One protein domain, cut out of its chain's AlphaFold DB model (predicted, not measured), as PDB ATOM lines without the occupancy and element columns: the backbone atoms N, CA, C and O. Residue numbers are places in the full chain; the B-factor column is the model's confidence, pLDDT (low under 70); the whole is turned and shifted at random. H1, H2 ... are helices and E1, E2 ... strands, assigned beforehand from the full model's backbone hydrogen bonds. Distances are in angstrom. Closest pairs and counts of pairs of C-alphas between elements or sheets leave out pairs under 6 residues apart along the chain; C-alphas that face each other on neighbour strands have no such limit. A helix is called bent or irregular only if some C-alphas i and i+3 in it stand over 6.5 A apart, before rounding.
ATOM      1  N   PRO A  26     -53.223 -20.315   8.934       63.91
ATOM      2  CA  PRO A  26     -52.360 -21.477   8.728       63.91
ATOM      3  C   PRO A  26     -51.776 -21.536   7.309       63.91
ATOM      4  O   PRO A  26     -52.468 -21.207   6.343       63.91
ATOM      5  N   GLU A  27     -50.563 -22.079   7.177       66.38
ATOM      6  CA  GLU A  27     -49.812 -22.234   5.916       66.38
ATOM      7  C   GLU A  27     -50.618 -22.680   4.673       66.38
ATOM      8  O   GLU A  27     -50.424 -22.117   3.588       66.38
ATOM      9  N   PRO A  28     -51.577 -23.624   4.775       67.88
ATOM     10  CA  PRO A  28     -52.397 -24.039   3.637       67.88
ATOM     11  C   PRO A  28     -53.194 -22.907   2.968       67.88
ATOM     12  O   PRO A  28     -53.487 -22.991   1.773       67.88
ATOM     13  N   TYR A  29     -53.531 -21.841   3.701       70.56
ATOM     14  CA  TYR A  29     -54.324 -20.719   3.189       70.56
ATOM     15  C   TYR A  29     -53.494 -19.686   2.424       70.56
ATOM     16  O   TYR A  29     -54.049 -18.951   1.603       70.56
ATOM     17  N   TRP A  30     -52.168 -19.689   2.583       74.06
ATOM     18  CA  TRP A  30     -51.293 -18.733   1.901       74.06
ATOM     19  C   TRP A  30     -51.311 -18.907   0.378       74.06
ATOM     20  O   TRP A  30     -51.024 -17.968  -0.358       74.06
ATOM     21  N   ARG A  31     -51.666 -20.095  -0.138       73.38
ATOM     22  CA  ARG A  31     -51.854 -20.297  -1.589       73.38
ATOM     23  C   ARG A  31     -52.992 -19.445  -2.146       73.38
ATOM     24  O   ARG A  31     -52.853 -18.901  -3.236       73.38
ATOM     25  N   MET A  32     -54.095 -19.337  -1.407       73.94
ATOM     26  CA  MET A  32     -55.232 -18.506  -1.804       73.94
ATOM     27  C   MET A  32     -54.868 -17.029  -1.697       73.94
ATOM     28  O   MET A  32     -55.042 -16.291  -2.658       73.94
ATOM     29  N   GLU A  33     -54.285 -16.634  -0.567       75.88
ATOM     30  CA  GLU A  33     -53.798 -15.278  -0.307       75.88
ATOM     31  C   GLU A  33     -52.895 -14.758  -1.436       75.88
ATOM     32  O   GLU A  33     -53.174 -13.716  -2.024       75.88
ATOM     33  N   ARG A  34     -51.895 -15.551  -1.844       77.69
ATOM     34  CA  ARG A  34     -51.011 -15.217  -2.972       77.69
ATOM     35  C   ARG A  34     -51.764 -15.028  -4.284       77.69
ATOM     36  O   ARG A  34     -51.466 -14.104  -5.033       77.69
ATOM     37  N   SER A  35     -52.754 -15.880  -4.557       77.75
ATOM     38  CA  SER A  35     -53.568 -15.758  -5.768       77.75
ATOM     39  C   SER A  35     -54.349 -14.446  -5.808       77.75
ATOM     40  O   SER A  35     -54.559 -13.925  -6.900       77.75
ATOM     41  N   PHE A  36     -54.779 -13.909  -4.663       78.88
ATOM     42  CA  PHE A  36     -55.430 -12.599  -4.608       78.88
ATOM     43  C   PHE A  36     -54.410 -11.471  -4.749       78.88
ATOM     44  O   PHE A  36     -54.553 -10.652  -5.652       78.88
ATOM     45  N   ILE A  37     -53.340 -11.495  -3.946       80.31
ATOM     46  CA  ILE A  37     -52.293 -10.460  -3.934       80.31
ATOM     47  C   ILE A  37     -51.690 -10.251  -5.332       80.31
ATOM     48  O   ILE A  37     -51.490  -9.114  -5.753       80.31
ATOM     49  N   LYS A  38     -51.470 -11.331  -6.098       82.31
ATOM     50  CA  LYS A  38     -50.936 -11.269  -7.469       82.31
ATOM     51  C   LYS A  38     -51.782 -10.423  -8.427       82.31
ATOM     52  O   LYS A  38     -51.237  -9.851  -9.373       82.31
ATOM     53  N   HIS A  39     -53.093 -10.352  -8.203       83.12
ATOM     54  CA  HIS A  39     -54.038  -9.617  -9.048       83.12
ATOM     55  C   HIS A  39     -54.452  -8.267  -8.453       83.12
ATOM     56  O   HIS A  39     -55.198  -7.541  -9.098       83.12
ATOM     57  N   CYS A  40     -53.969  -7.911  -7.261       86.38
ATOM     58  CA  CYS A  40     -54.244  -6.610  -6.665       86.38
ATOM     59  C   CYS A  40     -53.482  -5.494  -7.389       86.38
ATOM     60  O   CYS A  40     -52.389  -5.709  -7.916       86.38
ATOM     61  N   ASP A  41     -54.061  -4.296  -7.381       88.62
ATOM     62  CA  ASP A  41     -53.429  -3.074  -7.895       88.62
ATOM     63  C   ASP A  41     -52.703  -2.286  -6.799       88.62
ATOM     64  O   ASP A  41     -51.893  -1.417  -7.096       88.62
ATOM     65  N   ALA A  42     -52.973  -2.607  -5.533       87.00
ATOM     66  CA  ALA A  42     -52.302  -2.066  -4.360       87.00
ATOM     67  C   ALA A  42     -52.384  -3.076  -3.206       87.00
ATOM     68  O   ALA A  42     -53.335  -3.859  -3.128       87.00
ATOM     69  N   LEU A  43     -51.416  -3.029  -2.290       88.25
ATOM     70  CA  LEU A  43     -51.468  -3.746  -1.016       88.25
ATOM     71  C   LEU A  43     -51.607  -2.743   0.129       88.25
ATOM     72  O   LEU A  43     -50.796  -1.828   0.254       88.25
ATOM     73  N   ILE A  44     -52.600  -2.956   0.989       89.69
ATOM     74  CA  ILE A  44     -52.734  -2.245   2.261       89.69
ATOM     75  C   ILE A  44     -52.445  -3.250   3.376       89.69
ATOM     76  O   ILE A  44     -53.206  -4.194   3.580       89.69
ATOM     77  N   TRP A  45     -51.333  -3.056   4.076       91.12
ATOM     78  CA  TRP A  45     -50.959  -3.810   5.264       91.12
ATOM     79  C   TRP A  45     -51.409  -3.047   6.505       91.12
ATOM     80  O   TRP A  45     -50.986  -1.915   6.713       91.12
ATOM     81  N   VAL A  46     -52.271  -3.642   7.324       91.88
ATOM     82  CA  VAL A  46     -52.794  -2.999   8.535       91.88
ATOM     83  C   VAL A  46     -52.049  -3.547   9.745       91.88
ATOM     84  O   VAL A  46     -52.216  -4.710  10.104       91.88
ATOM     85  N   ASP A  47     -51.232  -2.705  10.367       93.50
ATOM     86  CA  ASP A  47     -50.429  -3.043  11.542       93.50
ATOM     87  C   ASP A  47     -51.172  -2.661  12.828       93.50
ATOM     88  O   ASP A  47     -51.680  -1.548  12.931       93.50
ATOM     89  N   ASP A  48     -51.237  -3.556  13.816       93.50
ATOM     90  CA  ASP A  48     -51.693  -3.192  15.161       93.50
ATOM     91  C   ASP A  48     -50.544  -2.512  15.911       93.50
ATOM     92  O   ASP A  48     -49.731  -3.160  16.571       93.50
ATOM     93  N   SER A  49     -50.475  -1.185  15.815       95.69
ATOM     94  CA  SER A  49     -49.329  -0.435  16.329       95.69
ATOM     95  C   SER A  49     -49.262  -0.388  17.859       95.69
ATOM     96  O   SER A  49     -48.245   0.053  18.405       95.69
ATOM     97  N   ALA A  50     -50.303  -0.857  18.553       95.56
ATOM     98  CA  ALA A  50     -50.321  -1.020  20.004       95.56
ATOM     99  C   ALA A  50     -49.809  -2.397  20.462       95.56
ATOM    100  O   ALA A  50     -49.477  -2.553  21.639       95.56
ATOM    101  N   ASP A  51     -49.707  -3.380  19.561       94.44
ATOM    102  CA  ASP A  51     -49.192  -4.710  19.876       94.44
ATOM    103  C   ASP A  51     -47.676  -4.784  19.668       94.44
ATOM    104  O   ASP A  51     -47.146  -5.023  18.580       94.44
ATOM    105  N   HIS A  52     -46.943  -4.542  20.747       92.38
ATOM    106  CA  HIS A  52     -45.490  -4.511  20.684       92.38
ATOM    107  C   HIS A  52     -44.842  -5.887  20.555       92.38
ATOM    108  O   HIS A  52     -43.744  -5.960  19.998       92.38
ATOM    109  N   ASP A  53     -45.510  -6.935  21.035       91.81
ATOM    110  CA  ASP A  53     -44.967  -8.289  21.111       91.81
ATOM    111  C   ASP A  53     -45.030  -8.991  19.749       91.81
ATOM    112  O   ASP A  53     -44.128  -9.754  19.398       91.81
ATOM    113  N   ARG A  54     -46.055  -8.686  18.942       89.25
ATOM    114  CA  ARG A  54     -46.269  -9.296  17.619       89.25
ATOM    115  C   ARG A  54     -45.708  -8.495  16.450       89.25
ATOM    116  O   ARG A  54     -45.829  -8.923  15.306       89.25
ATOM    117  N   LEU A  55     -45.049  -7.366  16.707       88.88
ATOM    118  CA  LEU A  55     -44.542  -6.501  15.640       88.88
ATOM    119  C   LEU A  55     -43.522  -7.227  14.731       88.88
ATOM    120  O   LEU A  55     -43.558  -7.078  13.511       88.88
ATOM    121  N   ILE A  56     -42.641  -8.056  15.307       89.75
ATOM    122  CA  ILE A  56     -41.664  -8.851  14.537       89.75
ATOM    123  C   ILE A  56     -42.375  -9.870  13.644       89.75
ATOM    124  O   ILE A  56     -42.092  -9.929  12.449       89.75
ATOM    125  N   GLU A  57     -43.333 -10.611  14.203       89.19
ATOM    126  CA  GLU A  57     -44.137 -11.589  13.467       89.19
ATOM    127  C   GLU A  57     -44.897 -10.924  12.308       89.19
ATOM    128  O   GLU A  57     -44.841 -11.395  11.173       89.19
ATOM    129  N   ALA A  58     -45.534  -9.775  12.558       89.38
ATOM    130  CA  ALA A  58     -46.265  -9.023  11.539       89.38
ATOM    131  C   ALA A  58     -45.365  -8.630  10.356       89.38
ATOM    132  O   ALA A  58     -45.734  -8.800   9.191       89.38
ATOM    133  N   ARG A  59     -44.145  -8.164  10.635       89.25
ATOM    134  CA  ARG A  59     -43.179  -7.836   9.583       89.25
ATOM    135  C   ARG A  59     -42.689  -9.061   8.829       89.25
ATOM    136  O   ARG A  59     -42.557  -8.990   7.607       89.25
ATOM    137  N   GLU A  60     -42.418 -10.167   9.511       88.25
ATOM    138  CA  GLU A  60     -42.011 -11.409   8.850       88.25
ATOM    139  C   GLU A  60     -43.100 -11.938   7.909       88.25
ATOM    140  O   GLU A  60     -42.784 -12.343   6.787       88.25
ATOM    141  N   GLU A  61     -44.371 -11.851   8.305       87.12
ATOM    142  CA  GLU A  61     -45.508 -12.233   7.461       87.12
ATOM    143  C   GLU A  61     -45.628 -11.341   6.219       87.12
ATOM    144  O   GLU A  61     -45.686 -11.865   5.100       87.12
ATOM    145  N   LEU A  62     -45.564 -10.011   6.377       87.31
ATOM    146  CA  LEU A  62     -45.537  -9.089   5.235       87.31
ATOM    147  C   LEU A  62     -44.367  -9.421   4.303       87.31
ATOM    148  O   LEU A  62     -44.536  -9.546   3.090       87.31
ATOM    149  N   PHE A  63     -43.172  -9.604   4.866       87.88
ATOM    150  CA  PHE A  63     -41.962  -9.881   4.098       87.88
ATOM    151  C   PHE A  63     -42.065 -11.217   3.360       87.88
ATOM    152  O   PHE A  63     -41.608 -11.323   2.220       87.88
ATOM    153  N   ARG A  64     -42.696 -12.233   3.954       84.12
ATOM    154  CA  ARG A  64     -42.958 -13.507   3.277       84.12
ATOM    155  C   ARG A  64     -43.954 -13.340   2.131       84.12
ATOM    156  O   ARG A  64     -43.730 -13.913   1.063       84.12
ATOM    157  N   ALA A  65     -45.023 -12.569   2.335       80.69
ATOM    158  CA  ALA A  65     -46.038 -12.317   1.314       80.69
ATOM    159  C   ALA A  65     -45.444 -11.624   0.075       80.69
ATOM    160  O   ALA A  65     -45.747 -12.016  -1.056       80.69
ATOM    161  N   VAL A  66     -44.540 -10.659   0.276       81.25
ATOM    162  CA  VAL A  66     -43.906  -9.910  -0.825       81.25
ATOM    163  C   VAL A  66     -42.701 -10.619  -1.456       81.25
ATOM    164  O   VAL A  66     -42.471 -10.452  -2.646       81.25
ATOM    165  N   ARG A  67     -41.940 -11.446  -0.716       78.62
ATOM    166  CA  ARG A  67     -40.768 -12.182  -1.260       78.62
ATOM    167  C   ARG A  67     -41.135 -13.301  -2.234       78.62
ATOM    168  O   ARG A  67     -40.272 -13.786  -2.966       78.62
ATOM    169  N   HIS A  68     -42.370 -13.788  -2.193       74.69
ATOM    170  CA  HIS A  68     -42.769 -14.928  -3.004       74.69
ATOM    171  C   HIS A  68     -42.841 -14.545  -4.493       74.69
ATOM    172  O   HIS A  68     -43.433 -13.534  -4.844       74.69
ATOM    173  N   GLN A  69     -42.303 -15.384  -5.384       66.94
ATOM    174  CA  GLN A  69     -42.229 -15.104  -6.832       66.94
ATOM    175  C   GLN A  69     -43.614 -14.952  -7.496       66.94
ATOM    176  O   GLN A  69     -43.788 -14.156  -8.410       66.94
ATOM    177  N   ASP A  70     -44.612 -15.693  -7.003       68.12
ATOM    178  CA  ASP A  70     -46.040 -15.529  -7.344       68.12
ATOM    179  C   ASP A  70     -46.820 -14.588  -6.403       68.12
ATOM    180  O   ASP A  70     -48.048 -14.647  -6.358       68.12
ATOM    181  N   GLY A  71     -46.126 -13.813  -5.571       70.56
ATOM    182  CA  GLY A  71     -46.717 -12.900  -4.595       70.56
ATOM    183  C   GLY A  71     -47.024 -11.526  -5.189       70.56
ATOM    184  O   GLY A  71     -47.657 -11.407  -6.239       70.56
ATOM    185  N   LEU A  72     -46.593 -10.482  -4.481       78.62
ATOM    186  CA  LEU A  72     -46.780  -9.088  -4.874       78.62
ATOM    187  C   LEU A  72     -45.992  -8.759  -6.151       78.62
ATOM    188  O   LEU A  72     -44.821  -9.118  -6.267       78.62
ATOM    189  N   ARG A  73     -46.605  -8.043  -7.101       82.44
ATOM    190  CA  ARG A  73     -45.870  -7.514  -8.260       82.44
ATOM    191  C   ARG A  73     -44.949  -6.366  -7.819       82.44
ATOM    192  O   ARG A  73     -45.278  -5.621  -6.903       82.44
ATOM    193  N   ASN A  74     -43.803  -6.198  -8.476       76.75
ATOM    194  CA  ASN A  74     -42.813  -5.182  -8.081       76.75
ATOM    195  C   ASN A  74     -43.283  -3.732  -8.312       76.75
ATOM    196  O   ASN A  74     -42.710  -2.804  -7.750       76.75
ATOM    197  N   ASP A  75     -44.281  -3.528  -9.170       80.50
ATOM    198  CA  ASP A  75     -44.784  -2.222  -9.597       80.50
ATOM    199  C   ASP A  75     -45.951  -1.701  -8.753       80.50
ATOM    200  O   ASP A  75     -46.349  -0.550  -8.927       80.50
ATOM    201  N   ILE A  76     -46.500  -2.512  -7.843       84.88
ATOM    202  CA  ILE A  76     -47.694  -2.102  -7.104       84.88
ATOM    203  C   ILE A  76     -47.349  -1.351  -5.812       84.88
ATOM    204  O   ILE A  76     -46.410  -1.722  -5.098       84.88
ATOM    205  N   PRO A  77     -48.091  -0.274  -5.497       86.62
ATOM    206  CA  PRO A  77     -47.905   0.486  -4.273       86.62
ATOM    207  C   PRO A  77     -48.256  -0.350  -3.039       86.62
ATOM    208  O   PRO A  77     -49.223  -1.119  -3.027       86.62
ATOM    209  N   VAL A  78     -47.477  -0.143  -1.978       88.38
ATOM    210  CA  VAL A  78     -47.708  -0.722  -0.654       88.38
ATOM    211  C   VAL A  78     -47.963   0.408   0.336       88.38
ATOM    212  O   VAL A  78     -47.147   1.322   0.464       88.38
ATOM    213  N   LEU A  79     -49.090   0.329   1.037       90.25
ATOM    214  CA  LEU A  79     -49.426   1.165   2.185       90.25
ATOM    215  C   LEU A  79     -49.310   0.324   3.454       90.25
ATOM    216  O   LEU A  79     -49.936  -0.728   3.544       90.25
ATOM    217  N   ILE A  80     -48.567   0.802   4.444       92.69
ATOM    218  CA  ILE A  80     -48.596   0.283   5.811       92.69
ATOM    219  C   ILE A  80     -49.429   1.254   6.646       92.69
ATOM    220  O   ILE A  80     -49.051   2.407   6.845       92.69
ATOM    221  N   LEU A  81     -50.583   0.794   7.110       93.56
ATOM    222  CA  LEU A  81     -51.477   1.554   7.968       93.56
ATOM    223  C   LEU A  81     -51.133   1.257   9.431       93.56
ATOM    224  O   LEU A  81     -51.361   0.142   9.901       93.56
ATOM    225  N   ALA A  82     -50.599   2.252  10.137       95.19
ATOM    226  CA  ALA A  82     -50.326   2.198  11.568       95.19
ATOM    227  C   ALA A  82     -51.650   2.323  12.343       95.19
ATOM    228  O   ALA A  82     -52.097   3.422  12.664       95.19
ATOM    229  N   ASN A  83     -52.326   1.202  12.587       94.44
ATOM    230  CA  ASN A  83     -53.668   1.173  13.163       94.44
ATOM    231  C   ASN A  83     -53.640   1.301  14.696       94.44
ATOM    232  O   ASN A  83     -52.595   1.178  15.330       94.44
ATOM    233  N   LYS A  84     -54.823   1.494  15.294       94.69
ATOM    234  CA  LYS A  84     -55.035   1.588  16.751       94.69
ATOM    235  C   LYS A  84     -54.397   2.814  17.410       94.69
ATOM    236  O   LYS A  84     -54.071   2.773  18.591       94.69
ATOM    237  N   GLN A  85     -54.247   3.917  16.672       94.25
ATOM    238  CA  GLN A  85     -53.696   5.180  17.195       94.25
ATOM    239  C   GLN A  85     -54.555   5.821  18.300       94.25
ATOM    240  O   GLN A  85     -54.107   6.740  18.978       94.25
ATOM    241  N   ASP A  86     -55.784   5.339  18.511       93.75
ATOM    242  CA  ASP A  86     -56.607   5.674  19.674       93.75
ATOM    243  C   ASP A  86     -56.032   5.121  20.992       93.75
ATOM    244  O   ASP A  86     -56.333   5.638  22.070       93.75
ATOM    245  N   ASN A  87     -55.176   4.096  20.924       94.69
ATOM    246  CA  ASN A  87     -54.482   3.554  22.080       94.69
ATOM    247  C   ASN A  87     -53.237   4.391  22.413       94.69
ATOM    248  O   ASN A  87     -52.349   4.581  21.586       94.69
ATOM    249  N   SER A  88     -53.115   4.804  23.675       94.62
ATOM    250  CA  SER A  88     -51.963   5.559  24.181       94.62
ATOM    251  C   SER A  88     -50.609   4.853  24.040       94.62
ATOM    252  O   SER A  88     -49.579   5.519  24.103       94.62
ATOM    253  N   THR A  89     -50.587   3.523  23.901       95.12
ATOM    254  CA  THR A  89     -49.349   2.758  23.694       95.12
ATOM    255  C   THR A  89     -49.003   2.588  22.218       95.12
ATOM    256  O   THR A  89     -47.947   2.044  21.919       95.12
ATOM    257  N   ALA A  90     -49.854   3.024  21.286       96.31
ATOM    258  CA  ALA A  90     -49.610   2.829  19.867       96.31
ATOM    259  C   ALA A  90     -48.330   3.537  19.409       96.31
ATOM    260  O   ALA A  90     -48.070   4.696  19.739       96.31
ATOM    261  N   ARG A  91     -47.524   2.827  18.616       95.00
ATOM    262  CA  ARG A  91     -46.393   3.427  17.910       95.00
ATOM    263  C   ARG A  91     -46.901   4.378  16.833       95.00
ATOM    264  O   ARG A  91     -47.874   4.076  16.143       95.00
ATOM    265  N   THR A  92     -46.201   5.493  16.654       94.75
ATOM    266  CA  THR A  92     -46.523   6.459  15.598       94.75
ATOM    267  C   THR A  92     -46.228   5.878  14.216       94.75
ATOM    268  O   THR A  92     -45.390   4.983  14.070       94.75
ATOM    269  N   ALA A  93     -46.841   6.442  13.172       92.75
ATOM    270  CA  ALA A  93     -46.544   6.067  11.787       92.75
ATOM    271  C   ALA A  93     -45.040   6.170  11.451       92.75
ATOM    272  O   ALA A  93     -44.513   5.340  10.717       92.75
ATOM    273  N   GLU A  94     -44.320   7.134  12.034       91.75
ATOM    274  CA  GLU A  94     -42.872   7.281  11.843       91.75
ATOM    275  C   GLU A  94     -42.072   6.147  12.505       91.75
ATOM    276  O   GLU A  94     -41.146   5.603  11.903       91.75
ATOM    277  N   GLN A  95     -42.470   5.716  13.705       93.00
ATOM    278  CA  GLN A  95     -41.859   4.562  14.373       93.00
ATOM    279  C   GLN A  95     -42.143   3.254  13.622       93.00
ATOM    280  O   GLN A  95     -41.247   2.422  13.476       93.00
ATOM    281  N   ILE A  96     -43.369   3.081  13.116       93.62
ATOM    282  CA  ILE A  96     -43.741   1.940  12.267       93.62
ATOM    283  C   ILE A  96     -42.932   1.955  10.969       93.62
ATOM    284  O   ILE A  96     -42.373   0.931  10.578       93.62
ATOM    285  N   LYS A  97     -42.775   3.119  10.332       90.69
ATOM    286  CA  LYS A  97     -41.941   3.261   9.136       90.69
ATOM    287  C   LYS A  97     -40.509   2.804   9.386       90.69
ATOM    288  O   LYS A  97     -40.014   1.972   8.628       90.69
ATOM    289  N   GLY A  98     -39.883   3.264  10.468       89.06
ATOM    290  CA  GLY A  98     -38.526   2.839  10.821       89.06
ATOM    291  C   GLY A  98     -38.395   1.324  10.998       89.06
ATOM    292  O   GLY A  98     -37.367   0.739  10.671       89.06
ATOM    293  N   PHE A  99     -39.458   0.655  11.444       88.50
ATOM    294  CA  PHE A  99     -39.448  -0.791  11.639       88.50
ATOM    295  C   PHE A  99     -39.552  -1.608  10.341       88.50
ATOM    296  O   PHE A  99     -38.882  -2.636  10.196       88.50
ATOM    297  N   TYR A 100     -40.402  -1.170   9.410       88.00
ATOM    298  CA  TYR A 100     -40.687  -1.896   8.167       88.00
ATOM    299  C   TYR A 100     -39.785  -1.489   6.989       88.00
ATOM    300  O   TYR A 100     -39.582  -2.287   6.068       88.00
ATOM    301  N   VAL A 101     -39.264  -0.258   6.993       82.00
ATOM    302  CA  VAL A 101     -38.603   0.363   5.832       82.00
ATOM    303  C   VAL A 101     -37.102   0.527   6.024       82.00
ATOM    304  O   VAL A 101     -36.350   0.232   5.102       82.00
ATOM    305  N   ASP A 102     -36.654   0.952   7.207       71.00
ATOM    306  CA  ASP A 102     -35.250   1.338   7.426       71.00
ATOM    307  C   ASP A 102     -34.316   0.138   7.696       71.00
ATOM    308  O   ASP A 102     -33.142   0.302   8.031       71.00
ATOM    309  N   ASP A 103     -34.808  -1.090   7.512       67.19
ATOM    310  CA  ASP A 103     -33.990  -2.295   7.566       67.19
ATOM    311  C   ASP A 103     -33.370  -2.591   6.192       67.19
ATOM    312  O   ASP A 103     -34.075  -2.831   5.210       67.19
ATOM    313  N   SER A 104     -32.037  -2.662   6.139       64.88
ATOM    314  CA  SER A 104     -31.260  -3.060   4.951       64.88
ATOM    315  C   SER A 104     -31.677  -4.399   4.314       64.88
ATOM    316  O   SER A 104     -31.300  -4.684   3.179       64.88
ATOM    317  N   SER A 105     -32.441  -5.228   5.033       68.19
ATOM    318  CA  SER A 105     -32.978  -6.515   4.579       68.19
ATOM    319  C   SER A 105     -34.428  -6.464   4.062       68.19
ATOM    320  O   SER A 105     -34.996  -7.522   3.741       68.19
ATOM    321  N   SER A 106     -35.037  -5.272   3.991       75.69
ATOM    322  CA  SER A 106     -36.418  -5.100   3.534       75.69
ATOM    323  C   SER A 106     -36.581  -5.581   2.083       75.69
ATOM    324  O   SER A 106     -35.866  -5.121   1.194       75.69
ATOM    325  N   PRO A 107     -37.501  -6.527   1.809       74.25
ATOM    326  CA  PRO A 107     -37.765  -7.027   0.461       74.25
ATOM    327  C   PRO A 107     -38.695  -6.121  -0.356       74.25
ATOM    328  O   PRO A 107     -39.046  -6.470  -1.483       74.25
ATOM    329  N   LEU A 108     -39.150  -5.004   0.214       76.38
ATOM    330  CA  LEU A 108     -40.044  -4.074  -0.460       76.38
ATOM    331  C   LEU A 108     -39.264  -3.324  -1.545       76.38
ATOM    332  O   LEU A 108     -38.363  -2.542  -1.254       76.38
ATOM    333  N   VAL A 109     -39.611  -3.586  -2.806       68.62
ATOM    334  CA  VAL A 109     -38.953  -2.969  -3.974       68.62
ATOM    335  C   VAL A 109     -39.243  -1.467  -4.044       68.62
ATOM    336  O   VAL A 109     -38.377  -0.689  -4.438       68.62
ATOM    337  N   ASN A 110     -40.437  -1.060  -3.606       73.62
ATOM    338  CA  ASN A 110     -40.828   0.336  -3.451       73.62
ATOM    339  C   ASN A 110     -40.843   0.706  -1.967       73.62
ATOM    340  O   ASN A 110     -41.268  -0.097  -1.135       73.62
ATOM    341  N   ILE A 111     -40.435   1.936  -1.643       77.81
ATOM    342  CA  ILE A 111     -40.585   2.486  -0.292       77.81
ATOM    343  C   ILE A 111     -42.091   2.559  -0.002       77.81
ATOM    344  O   ILE A 111     -42.784   3.318  -0.687       77.81
ATOM    345  N   PRO A 112     -42.625   1.780   0.960       80.69
ATOM    346  CA  PRO A 112     -44.049   1.811   1.241       80.69
ATOM    347  C   PRO A 112     -44.434   3.183   1.799       80.69
ATOM    348  O   PRO A 112     -43.667   3.822   2.530       80.69
ATOM    349  N   HIS A 113     -45.648   3.626   1.484       85.75
ATOM    350  CA  HIS A 113     -46.247   4.727   2.224       85.75
ATOM    351  C   HIS A 113     -46.630   4.213   3.614       85.75
ATOM    352  O   HIS A 113     -47.129   3.098   3.736       85.75
ATOM    353  N   VAL A 114     -46.391   5.002   4.658       85.88
ATOM    354  CA  VAL A 114     -46.793   4.658   6.026       85.88
ATOM    355  C   VAL A 114     -47.619   5.808   6.568       85.88
ATOM    356  O   VAL A 114     -47.160   6.949   6.536       85.88
ATOM    357  N   SER A 115     -48.834   5.510   7.020       88.12
ATOM    358  CA  SER A 115     -49.805   6.506   7.478       88.12
ATOM    359  C   SER A 115     -50.637   5.943   8.628       88.12
ATOM    360  O   SER A 115     -50.737   4.730   8.789       88.12
ATOM    361  N   ASP A 116     -51.243   6.820   9.415       86.31
ATOM    362  CA  ASP A 116     -52.257   6.498  10.426       86.31
ATOM    363  C   ASP A 116     -53.696   6.559   9.876       86.31
ATOM    364  O   ASP A 116     -54.651   6.197  10.564       86.31
ATOM    365  N   SER A 117     -53.859   6.986   8.622       82.56
ATOM    366  CA  SER A 117     -55.150   7.185   7.963       82.56
ATOM    367  C   SER A 117     -55.131   6.748   6.496       82.56
ATOM    368  O   SER A 117     -54.084   6.685   5.844       82.56
ATOM    369  N   MET A 118     -56.323   6.468   5.958       76.38
ATOM    370  CA  MET A 118     -56.519   6.150   4.538       76.38
ATOM    371  C   MET A 118     -56.638   7.392   3.646       76.38
ATOM    372  O   MET A 118     -56.821   7.241   2.440       76.38
ATOM    373  N   ASP A 119     -56.507   8.604   4.189       75.62
ATOM    374  CA  ASP A 119     -56.707   9.844   3.430       75.62
ATOM    375  C   ASP A 119     -55.781   9.923   2.209       75.62
ATOM    376  O   ASP A 119     -56.195  10.385   1.149       75.62
ATOM    377  N   TRP A 120     -54.564   9.376   2.307       68.69
ATOM    378  CA  TRP A 120     -53.631   9.267   1.181       68.69
ATOM    379  C   TRP A 120     -54.231   8.541  -0.032       68.69
ATOM    380  O   TRP A 120     -54.034   8.972  -1.169       68.69
ATOM    381  N   CYS A 121     -55.017   7.484   0.197       67.25
ATOM    382  CA  CYS A 121     -55.687   6.733  -0.866       67.25
ATOM    383  C   CYS A 121     -56.730   7.583  -1.610       67.25
ATOM    384  O   CYS A 121     -57.124   7.241  -2.720       67.25
ATOM    385  N   CYS A 122     -57.190   8.674  -1.001       66.69
ATOM    386  CA  CYS A 122     -58.245   9.541  -1.513       66.69
ATOM    387  C   CYS A 122     -57.722  10.818  -2.187       66.69
ATOM    388  O   CYS A 122     -58.523  11.605  -2.691       66.69
ATOM    389  N   MET A 123     -56.407  11.064  -2.146       58.28
ATOM    390  CA  MET A 123     -55.790  12.317  -2.600       58.28
ATOM    391  C   MET A 123     -55.260  12.284  -4.045       58.28
ATOM    392  O   MET A 123     -54.782  13.319  -4.507       58.28
TER     393      MET A 123
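What this domain is: This is residues 26 to 123 of the 124 residues of an uncharacterized protein of Fusarium oxysporum f. sp. conglutinans race 2 54008 (UniProt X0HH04). A small sheet of three parallel strands, E1 E2 E3, has two helices over one face: H2 over the edge strand E1, and H3 set slantwise over E2. H1 sits off the sheet, near the last residues of H2, and the short H4 only grazes the sheet, near the end of the printed part. The printed part has 98 residues, with four named helices and three named strands in the order H1 E1 H2 E2 H3 E3 H4; the class is mixed, helices and strands. It is compact, with a radius of gyration of the C-alphas of 13.4 A and spans of 38 by 33 by 26 A.

Where its parts are: In the sheet, E1 is residues 43 to 48, 16.2 A long, beginning at C-alpha 43 (-51.468, -3.746, -1.016). E2 is residues 78 to 83, 15.2 A long, and E3 is residues 113 to 115, 6.6 A. H2, residues 55 to 67, is 18.2 A long, and H3, residues 93 to 100, is 10.5 A. H1, residues 27 to 37, is 15.6 A long and begins at C-alpha 27 (-49.812, -22.234, 5.916). H1 is neither bent nor irregular, but only just: C-alphas 28 and 31 are 6.5 A apart. H4, residues 119 to 122, is 5.2 A and ends at C-alpha 122 (-58.245, 9.541, -1.513).

How they stand to each other: E1 and E2 are parallel at 22 degrees, with N 45 and O 79 within hydrogen-bond range at 2.8 A. E2 and E3 are parallel at 16 degrees, with N 80 and O 113 at 2.8 A. H2 and H3 lie on the same face of the sheet, giving two layers, helices over one face. E1, H2, E2 and E2, H3, E3 are strand-helix-strand units, parallel neighbour strands with a helix between, each with a right-handed crossover. H2 runs along the strands over E1, at 5 degrees on the local plane and a height over the sheet of 10.4 A; the closest C-alphas are those of Asp 47 and Ala 58, 7.3 A. H3, at a height of 8.0 A, runs slantwise to the strands, at 52 degrees to E2 on the local plane. H1 is not on the sheet; it is close to H2 but not clearly touching, Arg 34 and Ala 65 having the closest C-alphas, 7.2 A apart. Every O i to N i+4 pair is within hydrogen-bond range in H2 and H3, and 5 of 7 are in H1; H4 is too short for such a pair.

The domain as a whole: The two C-alphas farthest apart are those of Gln 69 and Ser 88, 38.5 A. The printed part has no cut, and the link from H3 to E3, residues 101 to 112, is long. The mean pLDDT of the printed part is 83.3; residues 26 to 28, 69 to 70, 103 to 105, 109 and 120 to 123 are under 70.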